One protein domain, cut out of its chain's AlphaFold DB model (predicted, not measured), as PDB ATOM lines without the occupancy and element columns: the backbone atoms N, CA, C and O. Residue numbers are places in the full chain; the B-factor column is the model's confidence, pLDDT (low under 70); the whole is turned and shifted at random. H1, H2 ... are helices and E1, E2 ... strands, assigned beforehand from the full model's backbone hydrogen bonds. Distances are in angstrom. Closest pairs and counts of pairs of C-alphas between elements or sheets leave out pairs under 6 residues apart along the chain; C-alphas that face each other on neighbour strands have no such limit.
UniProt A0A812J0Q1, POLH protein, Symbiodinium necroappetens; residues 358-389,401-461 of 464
ATOM      1  N   GLY A 358       0.683  20.710 -83.079       47.22
ATOM      2  CA  GLY A 358       1.288  19.988 -81.966       47.22
ATOM      3  C   GLY A 358       1.411  20.855 -80.738       47.22
ATOM      4  O   GLY A 358       2.407  20.762 -80.027       47.22
ATOM      5  N   ARG A 359       0.416  21.719 -80.529       58.50
ATOM      6  CA  ARG A 359       0.079  22.134 -79.187       58.50
ATOM      7  C   ARG A 359      -0.409  20.856 -78.515       58.50
ATOM      8  O   ARG A 359      -1.207  20.139 -79.119       58.50
ATOM      9  N   PRO A 360       0.082  20.532 -77.319       61.53
ATOM     10  CA  PRO A 360      -0.538  19.529 -76.477       61.53
ATOM     11  C   PRO A 360      -1.859  20.132 -75.981       61.53
ATOM     12  O   PRO A 360      -2.028  20.426 -74.807       61.53
ATOM     13  N   ASP A 361      -2.812  20.354 -76.881       76.25
ATOM     14  CA  ASP A 361      -4.175  20.797 -76.569       76.25
ATOM     15  C   ASP A 361      -4.971  19.709 -75.831       76.25
ATOM     16  O   ASP A 361      -6.190  19.767 -75.732       76.25
ATOM     17  N   GLY A 362      -4.273  18.690 -75.334       81.62
ATOM     18  CA  GLY A 362      -4.848  17.459 -74.860       81.62
ATOM     19  C   GLY A 362      -5.246  16.520 -75.979       81.62
ATOM     20  O   GLY A 362      -5.645  15.430 -75.641       81.62
ATOM     21  N   SER A 363      -5.141  16.826 -77.274       90.50
ATOM     22  CA  SER A 363      -5.566  15.871 -78.305       90.50
ATOM     23  C   SER A 363      -4.488  14.835 -78.648       90.50
ATOM     24  O   SER A 363      -3.281  15.095 -78.612       90.50
ATOM     25  N   THR A 364      -4.919  13.645 -79.070       89.75
ATOM     26  CA  THR A 364      -4.016  12.628 -79.636       89.75
ATOM     27  C   THR A 364      -3.335  13.128 -80.912       89.75
ATOM     28  O   THR A 364      -2.149  12.873 -81.120       89.75
ATOM     29  N   GLY A 365      -4.047  13.893 -81.747       86.62
ATOM     30  CA  GLY A 365      -3.501  14.506 -82.958       86.62
ATOM     31  C   GLY A 365      -2.362  15.481 -82.655       86.62
ATOM     32  O   GLY A 365      -1.304  15.396 -83.284       86.62
ATOM     33  N   GLY A 366      -2.549  16.341 -81.649       88.88
ATOM     34  CA  GLY A 366      -1.532  17.259 -81.146       88.88
ATOM     35  C   GLY A 366      -0.299  16.523 -80.619       88.88
ATOM     36  O   GLY A 366       0.831  16.853 -80.988       88.88
ATOM     37  N   PHE A 367      -0.506  15.455 -79.843       92.38
ATOM     38  CA  PHE A 367       0.575  14.594 -79.358       92.38
ATOM     39  C   PHE A 367       1.374  13.946 -80.500       92.38
ATOM     40  O   PHE A 367       2.596  14.090 -80.559       92.38
ATOM     41  N   TYR A 368       0.716  13.295 -81.468       89.62
ATOM     42  CA  TYR A 368       1.410  12.684 -82.609       89.62
ATOM     43  C   TYR A 368       2.144  13.719 -83.468       89.62
ATOM     44  O   TYR A 368       3.248  13.456 -83.956       89.62
ATOM     45  N   GLY A 369       1.550  14.901 -83.654       87.88
ATOM     46  CA  GLY A 369       2.182  16.022 -84.340       87.88
ATOM     47  C   GLY A 369       3.460  16.472 -83.635       87.88
ATOM     48  O   GLY A 369       4.492  16.647 -84.289       87.88
ATOM     49  N   LEU A 370       3.416  16.593 -82.307       92.00
ATOM     50  CA  LEU A 370       4.566  16.940 -81.477       92.00
ATOM     51  C   LEU A 370       5.682  15.892 -81.581       92.00
ATOM     52  O   LEU A 370       6.810  16.242 -81.930       92.00
ATOM     53  N   MET A 371       5.362  14.610 -81.376       93.25
ATOM     54  CA  MET A 371       6.340  13.514 -81.419       93.25
ATOM     55  C   MET A 371       6.976  13.333 -82.800       93.25
ATOM     56  O   MET A 371       8.157  13.010 -82.932       93.25
ATOM     57  N   ARG A 372       6.216  13.586 -83.869       89.69
ATOM     58  CA  ARG A 372       6.763  13.572 -85.227       89.69
ATOM     59  C   ARG A 372       7.778  14.698 -85.431       89.69
ATOM     60  O   ARG A 372       8.824  14.458 -86.031       89.69
ATOM     61  N   ARG A 373       7.491  15.911 -84.945       87.00
ATOM     62  CA  ARG A 373       8.426  17.043 -85.050       87.00
ATOM     63  C   ARG A 373       9.709  16.786 -84.274       87.00
ATOM     64  O   ARG A 373      10.782  16.978 -84.836       87.00
ATOM     65  N   THR A 374       9.611  16.312 -83.033       92.94
ATOM     66  CA  THR A 374      10.797  16.011 -82.217       92.94
ATOM     67  C   THR A 374      11.662  14.943 -82.874       92.94
ATOM     68  O   THR A 374      12.878  15.097 -82.908       92.94
ATOM     69  N   ARG A 375      11.061  13.922 -83.501       91.31
ATOM     70  CA  ARG A 375      11.799  12.933 -84.302       91.31
ATOM     71  C   ARG A 375      12.564  13.564 -85.469       91.31
ATOM     72  O   ARG A 375      13.718  13.211 -85.676       91.31
ATOM     73  N   PHE A 376      11.954  14.479 -86.225       87.75
ATOM     74  CA  PHE A 376      12.649  15.168 -87.321       87.75
ATOM     75  C   PHE A 376      13.801  16.041 -86.822       87.75
ATOM     76  O   PHE A 376      14.874  16.011 -87.411       87.75
ATOM     77  N   ILE A 377      13.599  16.765 -85.719       88.38
ATOM     78  CA  ILE A 377      14.648  17.586 -85.108       88.38
ATOM     79  C   ILE A 377      15.806  16.702 -84.632       88.38
ATOM     80  O   ILE A 377      16.951  16.984 -84.959       88.38
ATOM     81  N   LYS A 378      15.516  15.584 -83.948       89.88
ATOM     82  CA  LYS A 378      16.533  14.601 -83.539       89.88
ATOM     83  C   LYS A 378      17.330  14.075 -84.738       89.88
ATOM     84  O   LYS A 378      18.548  13.982 -84.659       89.88
ATOM     85  N   LEU A 379      16.665  13.757 -85.851       86.94
ATOM     86  CA  LEU A 379      17.346  13.311 -87.071       86.94
ATOM     87  C   LEU A 379      18.229  14.400 -87.685       86.94
ATOM     88  O   LEU A 379      19.315  14.078 -88.148       86.94
ATOM     89  N   GLU A 380      17.804  15.665 -87.678       86.19
ATOM     90  CA  GLU A 380      18.637  16.765 -88.178       86.19
ATOM     91  C   GLU A 380      19.848  17.015 -87.271       86.19
ATOM     92  O   GLU A 380      20.947  17.217 -87.778       86.19
ATOM     93  N   VAL A 381      19.682  16.921 -85.947       84.38
ATOM     94  CA  VAL A 381      20.803  16.967 -84.993       84.38
ATOM     95  C   VAL A 381      21.798  15.848 -85.297       84.38
ATOM     96  O   VAL A 381      22.981  16.121 -85.469       84.38
ATOM     97  N   LEU A 382      21.329  14.605 -85.451       83.62
ATOM     98  CA  LEU A 382      22.192  13.477 -85.820       83.62
ATOM     99  C   LEU A 382      22.864  13.700 -87.179       83.62
ATOM    100  O   LEU A 382      24.058  13.460 -87.313       83.62
ATOM    101  N   ARG A 383      22.130  14.206 -88.175       84.44
ATOM    102  CA  ARG A 383      22.689  14.519 -89.494       84.44
ATOM    103  C   ARG A 383      23.817  15.537 -89.391       84.44
ATOM    104  O   ARG A 383      24.813  15.359 -90.068       84.44
ATOM    105  N   ARG A 384      23.683  16.575 -88.559       83.12
ATOM    106  CA  ARG A 384      24.748  17.566 -88.337       83.12
ATOM    107  C   ARG A 384      25.924  16.995 -87.546       83.12
ATOM    108  O   ARG A 384      27.056  17.334 -87.855       83.12
ATOM    109  N   LEU A 385      25.668  16.114 -86.577       78.94
ATOM    110  CA  LEU A 385      26.716  15.435 -85.803       78.94
ATOM    111  C   LEU A 385      27.552  14.473 -86.658       78.94
ATOM    112  O   LEU A 385      28.746  14.332 -86.420       78.94
ATOM    113  N   PHE A 386      26.926  13.820 -87.639       80.31
ATOM    114  CA  PHE A 386      27.569  12.847 -88.528       80.31
ATOM    115  C   PHE A 386      27.841  13.377 -89.938       80.31
ATOM    116  O   PHE A 386      28.267  12.608 -90.797       80.31
ATOM    117  N   ALA A 387      27.570  14.654 -90.218       80.25
ATOM    118  CA  ALA A 387      27.936  15.248 -91.493       80.25
ATOM    119  C   ALA A 387      29.463  15.318 -91.544       80.25
ATOM    120  O   ALA A 387      30.077  16.174 -90.910       80.25
ATOM    121  N   GLU A 388      30.065  14.385 -92.275       65.38
ATOM    122  CA  GLU A 388      31.465  14.484 -92.652       65.38
ATOM    123  C   GLU A 388      31.639  15.768 -93.471       65.38
ATOM    124  O   GLU A 388      30.822  16.081 -94.346       65.38
ATOM    125  N   ASP A 389      32.677  16.543 -93.148       69.38
ATOM    126  CA  ASP A 389      33.117  17.648 -94.000       69.38
ATOM    127  C   ASP A 389      33.293  17.065 -95.419       69.38
ATOM    128  O   ASP A 389      33.884  15.988 -95.529       69.38
ATOM    129  N   ASP A 401      28.236  23.932 -83.918       61.91
ATOM    130  CA  ASP A 401      27.348  24.507 -82.914       61.91
ATOM    131  C   ASP A 401      26.099  23.631 -82.682       61.91
ATOM    132  O   ASP A 401      25.010  23.897 -83.164       61.91
ATOM    133  N   PHE A 402      26.234  22.510 -81.977       62.00
ATOM    134  CA  PHE A 402      25.130  21.652 -81.544       62.00
ATOM    135  C   PHE A 402      24.383  22.325 -80.392       62.00
ATOM    136  O   PHE A 402      23.282  21.914 -80.027       62.00
ATOM    137  N   ARG A 403      24.982  23.396 -79.854       66.12
ATOM    138  CA  ARG A 403      24.334  24.402 -79.028       66.12
ATOM    139  C   ARG A 403      23.516  25.392 -79.848       66.12
ATOM    140  O   ARG A 403      22.943  26.277 -79.225       66.12
ATOM    141  N   ASP A 404      23.397  25.209 -81.170       78.25
ATOM    142  CA  ASP A 404      22.487  25.973 -82.016       78.25
ATOM    143  C   ASP A 404      21.103  25.956 -81.365       78.25
ATOM    144  O   ASP A 404      20.368  24.957 -81.363       78.25
ATOM    145  N   GLU A 405      20.787  27.093 -80.748       83.62
ATOM    146  CA  GLU A 405      19.571  27.303 -79.980       83.62
ATOM    147  C   GLU A 405      18.347  27.036 -80.861       83.62
ATOM    148  O   GLU A 405      17.298  26.628 -80.366       83.62
ATOM    149  N   THR A 406      18.481  27.153 -82.188       85.19
ATOM    150  CA  THR A 406      17.397  26.875 -83.133       85.19
ATOM    151  C   THR A 406      16.993  25.399 -83.181       85.19
ATOM    152  O   THR A 406      15.840  25.110 -83.506       85.19
ATOM    153  N   LEU A 407      17.879  24.461 -82.815       84.38
ATOM    154  CA  LEU A 407      17.580  23.024 -82.752       84.38
ATOM    155  C   LEU A 407      17.221  22.551 -81.341       84.38
ATOM    156  O   LEU A 407      16.348  21.692 -81.183       84.38
ATOM    157  N   THR A 408      17.843  23.126 -80.311       88.94
ATOM    158  CA  THR A 408      17.583  22.754 -78.911       88.94
ATOM    159  C   THR A 408      16.300  23.392 -78.371       88.94
ATOM    160  O   THR A 408      15.539  22.731 -77.657       88.94
ATOM    161  N   GLN A 409      15.971  24.625 -78.772       92.12
ATOM    162  CA  GLN A 409      14.760  25.319 -78.322       92.12
ATOM    163  C   GLN A 409      13.465  24.578 -78.706       92.12
ATOM    164  O   GLN A 409      12.586  24.439 -77.852       92.12
ATOM    165  N   PRO A 410      13.305  24.030 -79.928       90.94
ATOM    166  CA  PRO A 410      12.157  23.189 -80.256       90.94
ATOM    167  C   PRO A 410      12.017  21.938 -79.379       90.94
ATOM    168  O   PRO A 410      10.890  21.543 -79.072       90.94
ATOM    169  N   LEU A 411      13.127  21.320 -78.957       93.00
ATOM    170  CA  LEU A 411      13.110  20.163 -78.056       93.00
ATOM    171  C   LEU A 411      12.717  20.572 -76.630       93.00
ATOM    172  O   LEU A 411      11.885  19.900 -76.024       93.00
ATOM    173  N   HIS A 412      13.215  21.710 -76.133       93.75
ATOM    174  CA  HIS A 412      12.774  22.297 -74.863       93.75
ATOM    175  C   HIS A 412      11.278  22.622 -74.878       93.75
ATOM    176  O   HIS A 412      10.550  22.251 -73.958       93.75
ATOM    177  N   ASN A 413      10.799  23.253 -75.952       93.06
ATOM    178  CA  ASN A 413       9.385  23.572 -76.128       93.06
ATOM    179  C   ASN A 413       8.526  22.304 -76.162       93.06
ATOM    180  O   ASN A 413       7.417  22.295 -75.627       93.06
ATOM    181  N   ALA A 414       9.026  21.228 -76.775       93.19
ATOM    182  CA  ALA A 414       8.332  19.950 -76.802       93.19
ATOM    183  C   ALA A 414       8.291  19.272 -75.431       93.19
ATOM    184  O   ALA A 414       7.250  18.737 -75.060       93.19
ATOM    185  N   LEU A 415       9.377  19.337 -74.658       95.44
ATOM    186  CA  LEU A 415       9.397  18.811 -73.298       95.44
ATOM    187  C   LEU A 415       8.403  19.569 -72.407       95.44
ATOM    188  O   LEU A 415       7.530  18.941 -71.814       95.44
ATOM    189  N   ALA A 416       8.448  20.904 -72.414       94.69
ATOM    190  CA  ALA A 416       7.501  21.748 -71.680       94.69
ATOM    191  C   ALA A 416       6.043  21.493 -72.107       94.69
ATOM    192  O   ALA A 416       5.118  21.510 -71.294       94.69
ATOM    193  N   SER A 417       5.832  21.206 -73.391       92.94
ATOM    194  CA  SER A 417       4.529  20.805 -73.922       92.94
ATOM    195  C   SER A 417       4.055  19.464 -73.342       92.94
ATOM    196  O   SER A 417       2.916  19.356 -72.898       92.94
ATOM    197  N   LEU A 418       4.910  18.437 -73.294       94.06
ATOM    198  CA  LEU A 418       4.538  17.148 -72.696       94.06
ATOM    199  C   LEU A 418       4.310  17.261 -71.185       94.06
ATOM    200  O   LEU A 418       3.417  16.616 -70.646       94.06
ATOM    201  N   GLU A 419       5.092  18.089 -70.496       94.38
ATOM    202  CA  GLU A 419       4.947  18.327 -69.057       94.38
ATOM    203  C   GLU A 419       3.656  19.082 -68.708       94.38
ATOM    204  O   GLU A 419       3.066  18.819 -67.659       94.38
ATOM    205  N   SER A 420       3.178  19.952 -69.603       93.12
ATOM    206  CA  SER A 420       1.927  20.706 -69.435       93.12
ATOM    207  C   SER A 420       0.678  20.005 -69.985       93.12
ATOM    208  O   SER A 420      -0.422  20.546 -69.859       93.12
ATOM    209  N   ALA A 421       0.804  18.806 -70.570       92.94
ATOM    210  CA  ALA A 421      -0.341  18.079 -71.115       92.94
ATOM    211  C   ALA A 421      -1.397  17.764 -70.025       92.94
ATOM    212  O   ALA A 421      -1.021  17.444 -68.889       92.94
ATOM    213  N   PRO A 422      -2.710  17.803 -70.341       93.50
ATOM    214  CA  PRO A 422      -3.776  17.639 -69.354       93.50
ATOM    215  C   PRO A 422      -3.661  16.360 -68.518       93.50
ATOM    216  O   PRO A 422      -3.338  15.278 -69.017       93.50
ATOM    217  N   ARG A 423      -3.959  16.487 -67.224       94.44
ATOM    218  CA  ARG A 423      -4.002  15.373 -66.268       94.44
ATOM    219  C   ARG A 423      -5.393  14.739 -66.227       94.44
ATOM    220  O   ARG A 423      -6.375  15.417 -66.539       94.44
ATOM    221  N   PRO A 424      -5.511  13.450 -65.854       93.94
ATOM    222  CA  PRO A 424      -6.820  12.840 -65.654       93.94
ATOM    223  C   PRO A 424      -7.641  13.581 -64.585       93.94
ATOM    224  O   PRO A 424      -7.072  14.067 -63.608       93.94
ATOM    225  N   PRO A 425      -8.980  13.643 -64.725       94.06
ATOM    226  CA  PRO A 425      -9.844  14.157 -63.667       94.06
ATOM    227  C   PRO A 425      -9.602  13.410 -62.352       94.06
ATOM    228  O   PRO A 425      -9.577  12.178 -62.343       94.06
ATOM    229  N   GLY A 426      -9.432  14.156 -61.258       94.25
ATOM    230  CA  GLY A 426      -9.133  13.598 -59.937       94.25
ATOM    231  C   GLY A 426      -7.653  13.299 -59.676       94.25
ATOM    232  O   GLY A 426      -7.362  12.720 -58.637       94.25
ATOM    233  N   TRP A 427      -6.740  13.682 -60.578       96.12
ATOM    234  CA  TRP A 427      -5.296  13.623 -60.327       96.12
ATOM    235  C   TRP A 427      -4.908  14.557 -59.172       96.12
ATOM    236  O   TRP A 427      -5.250  15.743 -59.195       96.12
ATOM    237  N   ASN A 428      -4.184  14.031 -58.187       94.56
ATOM    238  CA  ASN A 428      -3.710  14.744 -57.004       94.56
ATOM    239  C   ASN A 428      -2.174  14.790 -56.955       94.56
ATOM    240  O   ASN A 428      -1.504  13.912 -57.500       94.56
ATOM    241  N   PRO A 429      -1.581  15.773 -56.250       92.50
ATOM    242  CA  PRO A 429      -0.151  15.761 -55.951       92.50
ATOM    243  C   PRO A 429       0.257  14.454 -55.245       92.50
ATOM    244  O   PRO A 429      -0.231  14.165 -54.155       92.50
ATOM    245  N   GLY A 430       1.146  13.676 -55.869       91.06
ATOM    246  CA  GLY A 430       1.574  12.348 -55.402       91.06
ATOM    247  C   GLY A 430       1.156  11.204 -56.332       91.06
ATOM    248  O   GLY A 430       1.800  10.156 -56.322       91.06
ATOM    249  N   ASP A 431       0.149  11.429 -57.179       92.50
ATOM    250  CA  ASP A 431      -0.154  10.532 -58.291       92.50
ATOM    251  C   ASP A 431       0.971  10.574 -59.336       92.50
ATOM    252  O   ASP A 431       1.774  11.511 -59.387       92.50
ATOM    253  N   ASP A 432       1.011   9.560 -60.203       94.94
ATOM    254  CA  ASP A 432       2.018   9.442 -61.256       94.94
ATOM    255  C   ASP A 432       2.089  10.730 -62.102       94.94
ATOM    256  O   ASP A 432       1.157  11.096 -62.832       94.94
ATOM    257  N   ALA A 433       3.220  11.433 -61.984       93.75
ATOM    258  CA  ALA A 433       3.500  12.689 -62.671       93.75
ATOM    259  C   ALA A 433       3.721  12.506 -64.180       93.75
ATOM    260  O   ALA A 433       3.868  13.490 -64.912       93.75
ATOM    261  N   ASP A 434       3.685  11.281 -64.685       96.25
ATOM    262  CA  ASP A 434       3.742  10.951 -66.100       96.25
ATOM    263  C   ASP A 434       2.416  10.432 -66.650       96.25
ATOM    264  O   ASP A 434       2.309  10.230 -67.858       96.25
ATOM    265  N   LEU A 435       1.374  10.322 -65.819       96.50
ATOM    266  CA  LEU A 435       0.027  10.003 -66.275       96.50
ATOM    267  C   LEU A 435      -0.689  11.252 -66.813       96.50
ATOM    268  O   LEU A 435      -0.928  12.227 -66.095       96.50
ATOM    269  N   HIS A 436      -1.069  11.200 -68.086       95.44
ATOM    270  CA  HIS A 436      -1.804  12.247 -68.791       95.44
ATOM    271  C   HIS A 436      -3.066  11.684 -69.445       95.44
ATOM    272  O   HIS A 436      -3.219  10.472 -69.615       95.44
ATOM    273  N   VAL A 437      -3.987  12.571 -69.822       95.31
ATOM    274  CA  VAL A 437      -5.164  12.222 -70.620       95.31
ATOM    275  C   VAL A 437      -5.110  12.941 -71.950       95.31
ATOM    276  O   VAL A 437      -4.967  14.161 -71.990       95.31
ATOM    277  N   LEU A 438      -5.267  12.162 -73.020       94.12
ATOM    278  CA  LEU A 438      -5.401  12.666 -74.372       94.12
ATOM    279  C   LEU A 438      -6.812  12.425 -74.930       94.12
ATOM    280  O   LEU A 438      -7.341  11.319 -74.848       94.12
ATOM    281  N   GLU A 439      -7.416  13.436 -75.535       92.00
ATOM    282  CA  GLU A 439      -8.667  13.381 -76.280       92.00
ATOM    283  C   GLU A 439      -8.396  12.801 -77.677       92.00
ATOM    284  O   GLU A 439      -7.680  13.376 -78.501       92.00
ATOM    285  N   ALA A 440      -8.910  11.601 -77.934       85.31
ATOM    286  CA  ALA A 440      -8.839  10.981 -79.253       85.31
ATOM    287  C   ALA A 440      -9.846  11.631 -80.210       85.31
ATOM    288  O   ALA A 440      -9.509  11.931 -81.354       85.31
ATOM    289  N   ASP A 441     -11.045  11.905 -79.700       86.94
ATOM    290  CA  ASP A 441     -12.126  12.640 -80.351       86.94
ATOM    291  C   ASP A 441     -13.044  13.265 -79.277       86.94
ATOM    292  O   ASP A 441     -12.729  13.232 -78.086       86.94
ATOM    293  N   SER A 442     -14.181  13.841 -79.681       80.88
ATOM    294  CA  SER A 442     -15.138  14.485 -78.764       80.88
ATOM    295  C   SER A 442     -15.795  13.536 -77.752       80.88
ATOM    296  O   SER A 442     -16.446  13.998 -76.817       80.88
ATOM    297  N   THR A 443     -15.658  12.225 -77.935       87.81
ATOM    298  CA  THR A 443     -16.295  11.183 -77.121       87.81
ATOM    299  C   THR A 443     -15.291  10.295 -76.392       87.81
ATOM    300  O   THR A 443     -15.630   9.694 -75.372       87.81
ATOM    301  N   MET A 444     -14.054  10.222 -76.879       92.12
ATOM    302  CA  MET A 444     -13.052   9.281 -76.409       92.12
ATOM    303  C   MET A 444     -11.846   9.998 -75.804       92.12
ATOM    304  O   MET A 444     -11.151  10.779 -76.452       92.12
ATOM    305  N   ARG A 445     -11.545   9.646 -74.552       93.88
ATOM    306  CA  ARG A 445     -10.341  10.061 -73.828       93.88
ATOM    307  C   ARG A 445      -9.492   8.841 -73.501       93.88
ATOM    308  O   ARG A 445     -10.003   7.841 -73.009       93.88
ATOM    309  N   THR A 446      -8.195   8.939 -73.750       93.44
ATOM    310  CA  THR A 446      -7.215   7.876 -73.524       93.44
ATOM    311  C   THR A 446      -6.227   8.320 -72.458       93.44
ATOM    312  O   THR A 446      -5.692   9.423 -72.521       93.44
ATOM    313  N   ARG A 447      -5.976   7.462 -71.469       94.88
ATOM    314  CA  ARG A 447      -4.913   7.674 -70.481       94.88
ATOM    315  C   ARG A 447      -3.585   7.217 -71.073       94.88
ATOM    316  O   ARG A 447      -3.522   6.126 -71.631       94.88
ATOM    317  N   MET A 448      -2.546   8.032 -70.952       95.44
ATOM    318  CA  MET A 448      -1.211   7.724 -71.463       95.44
ATOM    319  C   MET A 448      -0.151   8.028 -70.413       95.44
ATOM    320  O   MET A 448      -0.212   9.061 -69.749       95.44
ATOM    321  N   LEU A 449       0.821   7.127 -70.290       96.62
ATOM    322  CA  LEU A 449       2.041   7.339 -69.519       96.62
ATOM    323  C   LEU A 449       3.097   7.919 -70.459       96.62
ATOM    324  O   LEU A 449       3.503   7.244 -71.399       96.62
ATOM    325  N   LEU A 450       3.512   9.164 -70.225       95.94
ATOM    326  CA  LEU A 450       4.444   9.902 -71.094       95.94
ATOM    327  C   LEU A 450       5.880   9.934 -70.545       95.94
ATOM    328  O   LEU A 450       6.689  10.777 -70.940       95.94
ATOM    329  N   GLN A 451       6.195   9.047 -69.597       96.81
ATOM    330  CA  GLN A 451       7.494   8.991 -68.923       96.81
ATOM    331  C   GLN A 451       8.629   8.765 -69.923       96.81
ATOM    332  O   GLN A 451       9.654   9.450 -69.883       96.81
ATOM    333  N   TYR A 452       8.435   7.817 -70.843       96.12
ATOM    334  CA  TYR A 452       9.428   7.470 -71.851       96.12
ATOM    335  C   TYR A 452       9.735   8.665 -72.758       96.12
ATOM    336  O   TYR A 452      10.892   9.057 -72.889       96.12
ATOM    337  N   GLU A 453       8.710   9.303 -73.323       95.75
ATOM    338  CA  GLU A 453       8.858  10.434 -74.239       95.75
ATOM    339  C   GLU A 453       9.532  11.634 -73.570       95.75
ATOM    340  O   GLU A 453      10.396  12.275 -74.175       95.75
ATOM    341  N   LYS A 454       9.186  11.927 -72.311       96.31
ATOM    342  CA  LYS A 454       9.832  12.996 -71.538       96.31
ATOM    343  C   LYS A 454      11.297  12.681 -71.259       96.31
ATOM    344  O   LYS A 454      12.143  13.551 -71.450       96.31
ATOM    345  N   ASN A 455      11.608  11.456 -70.841       95.88
ATOM    346  CA  ASN A 455      12.986  11.033 -70.591       95.88
ATOM    347  C   ASN A 455      13.821  11.079 -71.874       95.88
ATOM    348  O   ASN A 455      14.947  11.568 -71.861       95.88
ATOM    349  N   GLU A 456      13.244  10.670 -73.001       93.94
ATOM    350  CA  GLU A 456      13.867  10.750 -74.319       93.94
ATOM    351  C   GLU A 456      14.140  12.183 -74.786       93.94
ATOM    352  O   GLU A 456      15.100  12.417 -75.523       93.94
ATOM    353  N   LEU A 457      13.301  13.152 -74.411       94.38
ATOM    354  CA  LEU A 457      13.572  14.565 -74.679       94.38
ATOM    355  C   LEU A 457      14.620  15.130 -73.723       94.38
ATOM    356  O   LEU A 457      15.507  15.841 -74.176       94.38
ATOM    357  N   LYS A 458      14.576  14.768 -72.435       95.12
ATOM    358  CA  LYS A 458      15.590  15.166 -71.446       95.12
ATOM    359  C   LYS A 458      16.987  14.679 -71.833       95.12
ATOM    360  O   LYS A 458      17.923  15.456 -71.745       95.12
ATOM    361  N   ARG A 459      17.117  13.440 -72.325       91.94
ATOM    362  CA  ARG A 459      18.388  12.883 -72.833       91.94
ATOM    363  C   ARG A 459      18.907  13.599 -74.077       91.94
ATOM    364  O   ARG A 459      20.110  13.678 -74.278       91.94
ATOM    365  N   ALA A 460      18.004  14.077 -74.931       88.94
ATOM    366  CA  ALA A 460      18.366  14.781 -76.158       88.94
ATOM    367  C   ALA A 460      18.727  16.257 -75.924       88.94
ATOM    368  O   ALA A 460      19.238  16.910 -76.831       88.94
ATOM    369  N   LEU A 461      18.427  16.788 -74.740       90.19
ATOM    370  CA  LEU A 461      18.778  18.140 -74.341       90.19
ATOM    371  C   LEU A 461      20.129  18.116 -73.611       90.19
ATOM    372  O   LEU A 461      20.343  17.241 -72.770       90.19
TER     373      LEU A 461
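What this domain is: This is residues 358 to 389 and 401 to 461 of the 464 residues of the protein "POLH protein" of Symbiodinium necroappetens (UniProt A0A812J0Q1). Three helices, H1 to H3, make an up-and-down bundle with hairpin E1 and E2 across one end. The printed part, 93 residues, is mostly helix, ordered H1, H2, E1, E2, H3. It spans 53 by 29 by 17 A and is only just loose, radius of gyration of the C-alphas 15.1 A.

Where its parts are: H1, residues 364 to 385, begins at C-alpha (-4.016, 12.628, -79.636) and spans 31.5 A; H2 is 405 to 419, E1 435 to 439, E2 445 to 449, and H3 451 to 460, ending at C-alpha (18.366, 14.781, -76.158).

How they stand to each other: H2 touches H1 and H3, opposite ways; closest C-alphas are 374 and 411, 6.3 A, and 415 and 454, 6.1 A. In the antiparallel hairpin, N 436 and O 448 are within hydrogen-bond range, 2.8 A. H1 and H3 have every O i to N i+4 pair within range, H2 9 of 11.

The domain as a whole: C-alphas 389 and 401 are 14.3 A apart across the cut. H2 to E1 is a long link; residues 401 to 403 are under pLDDT 70.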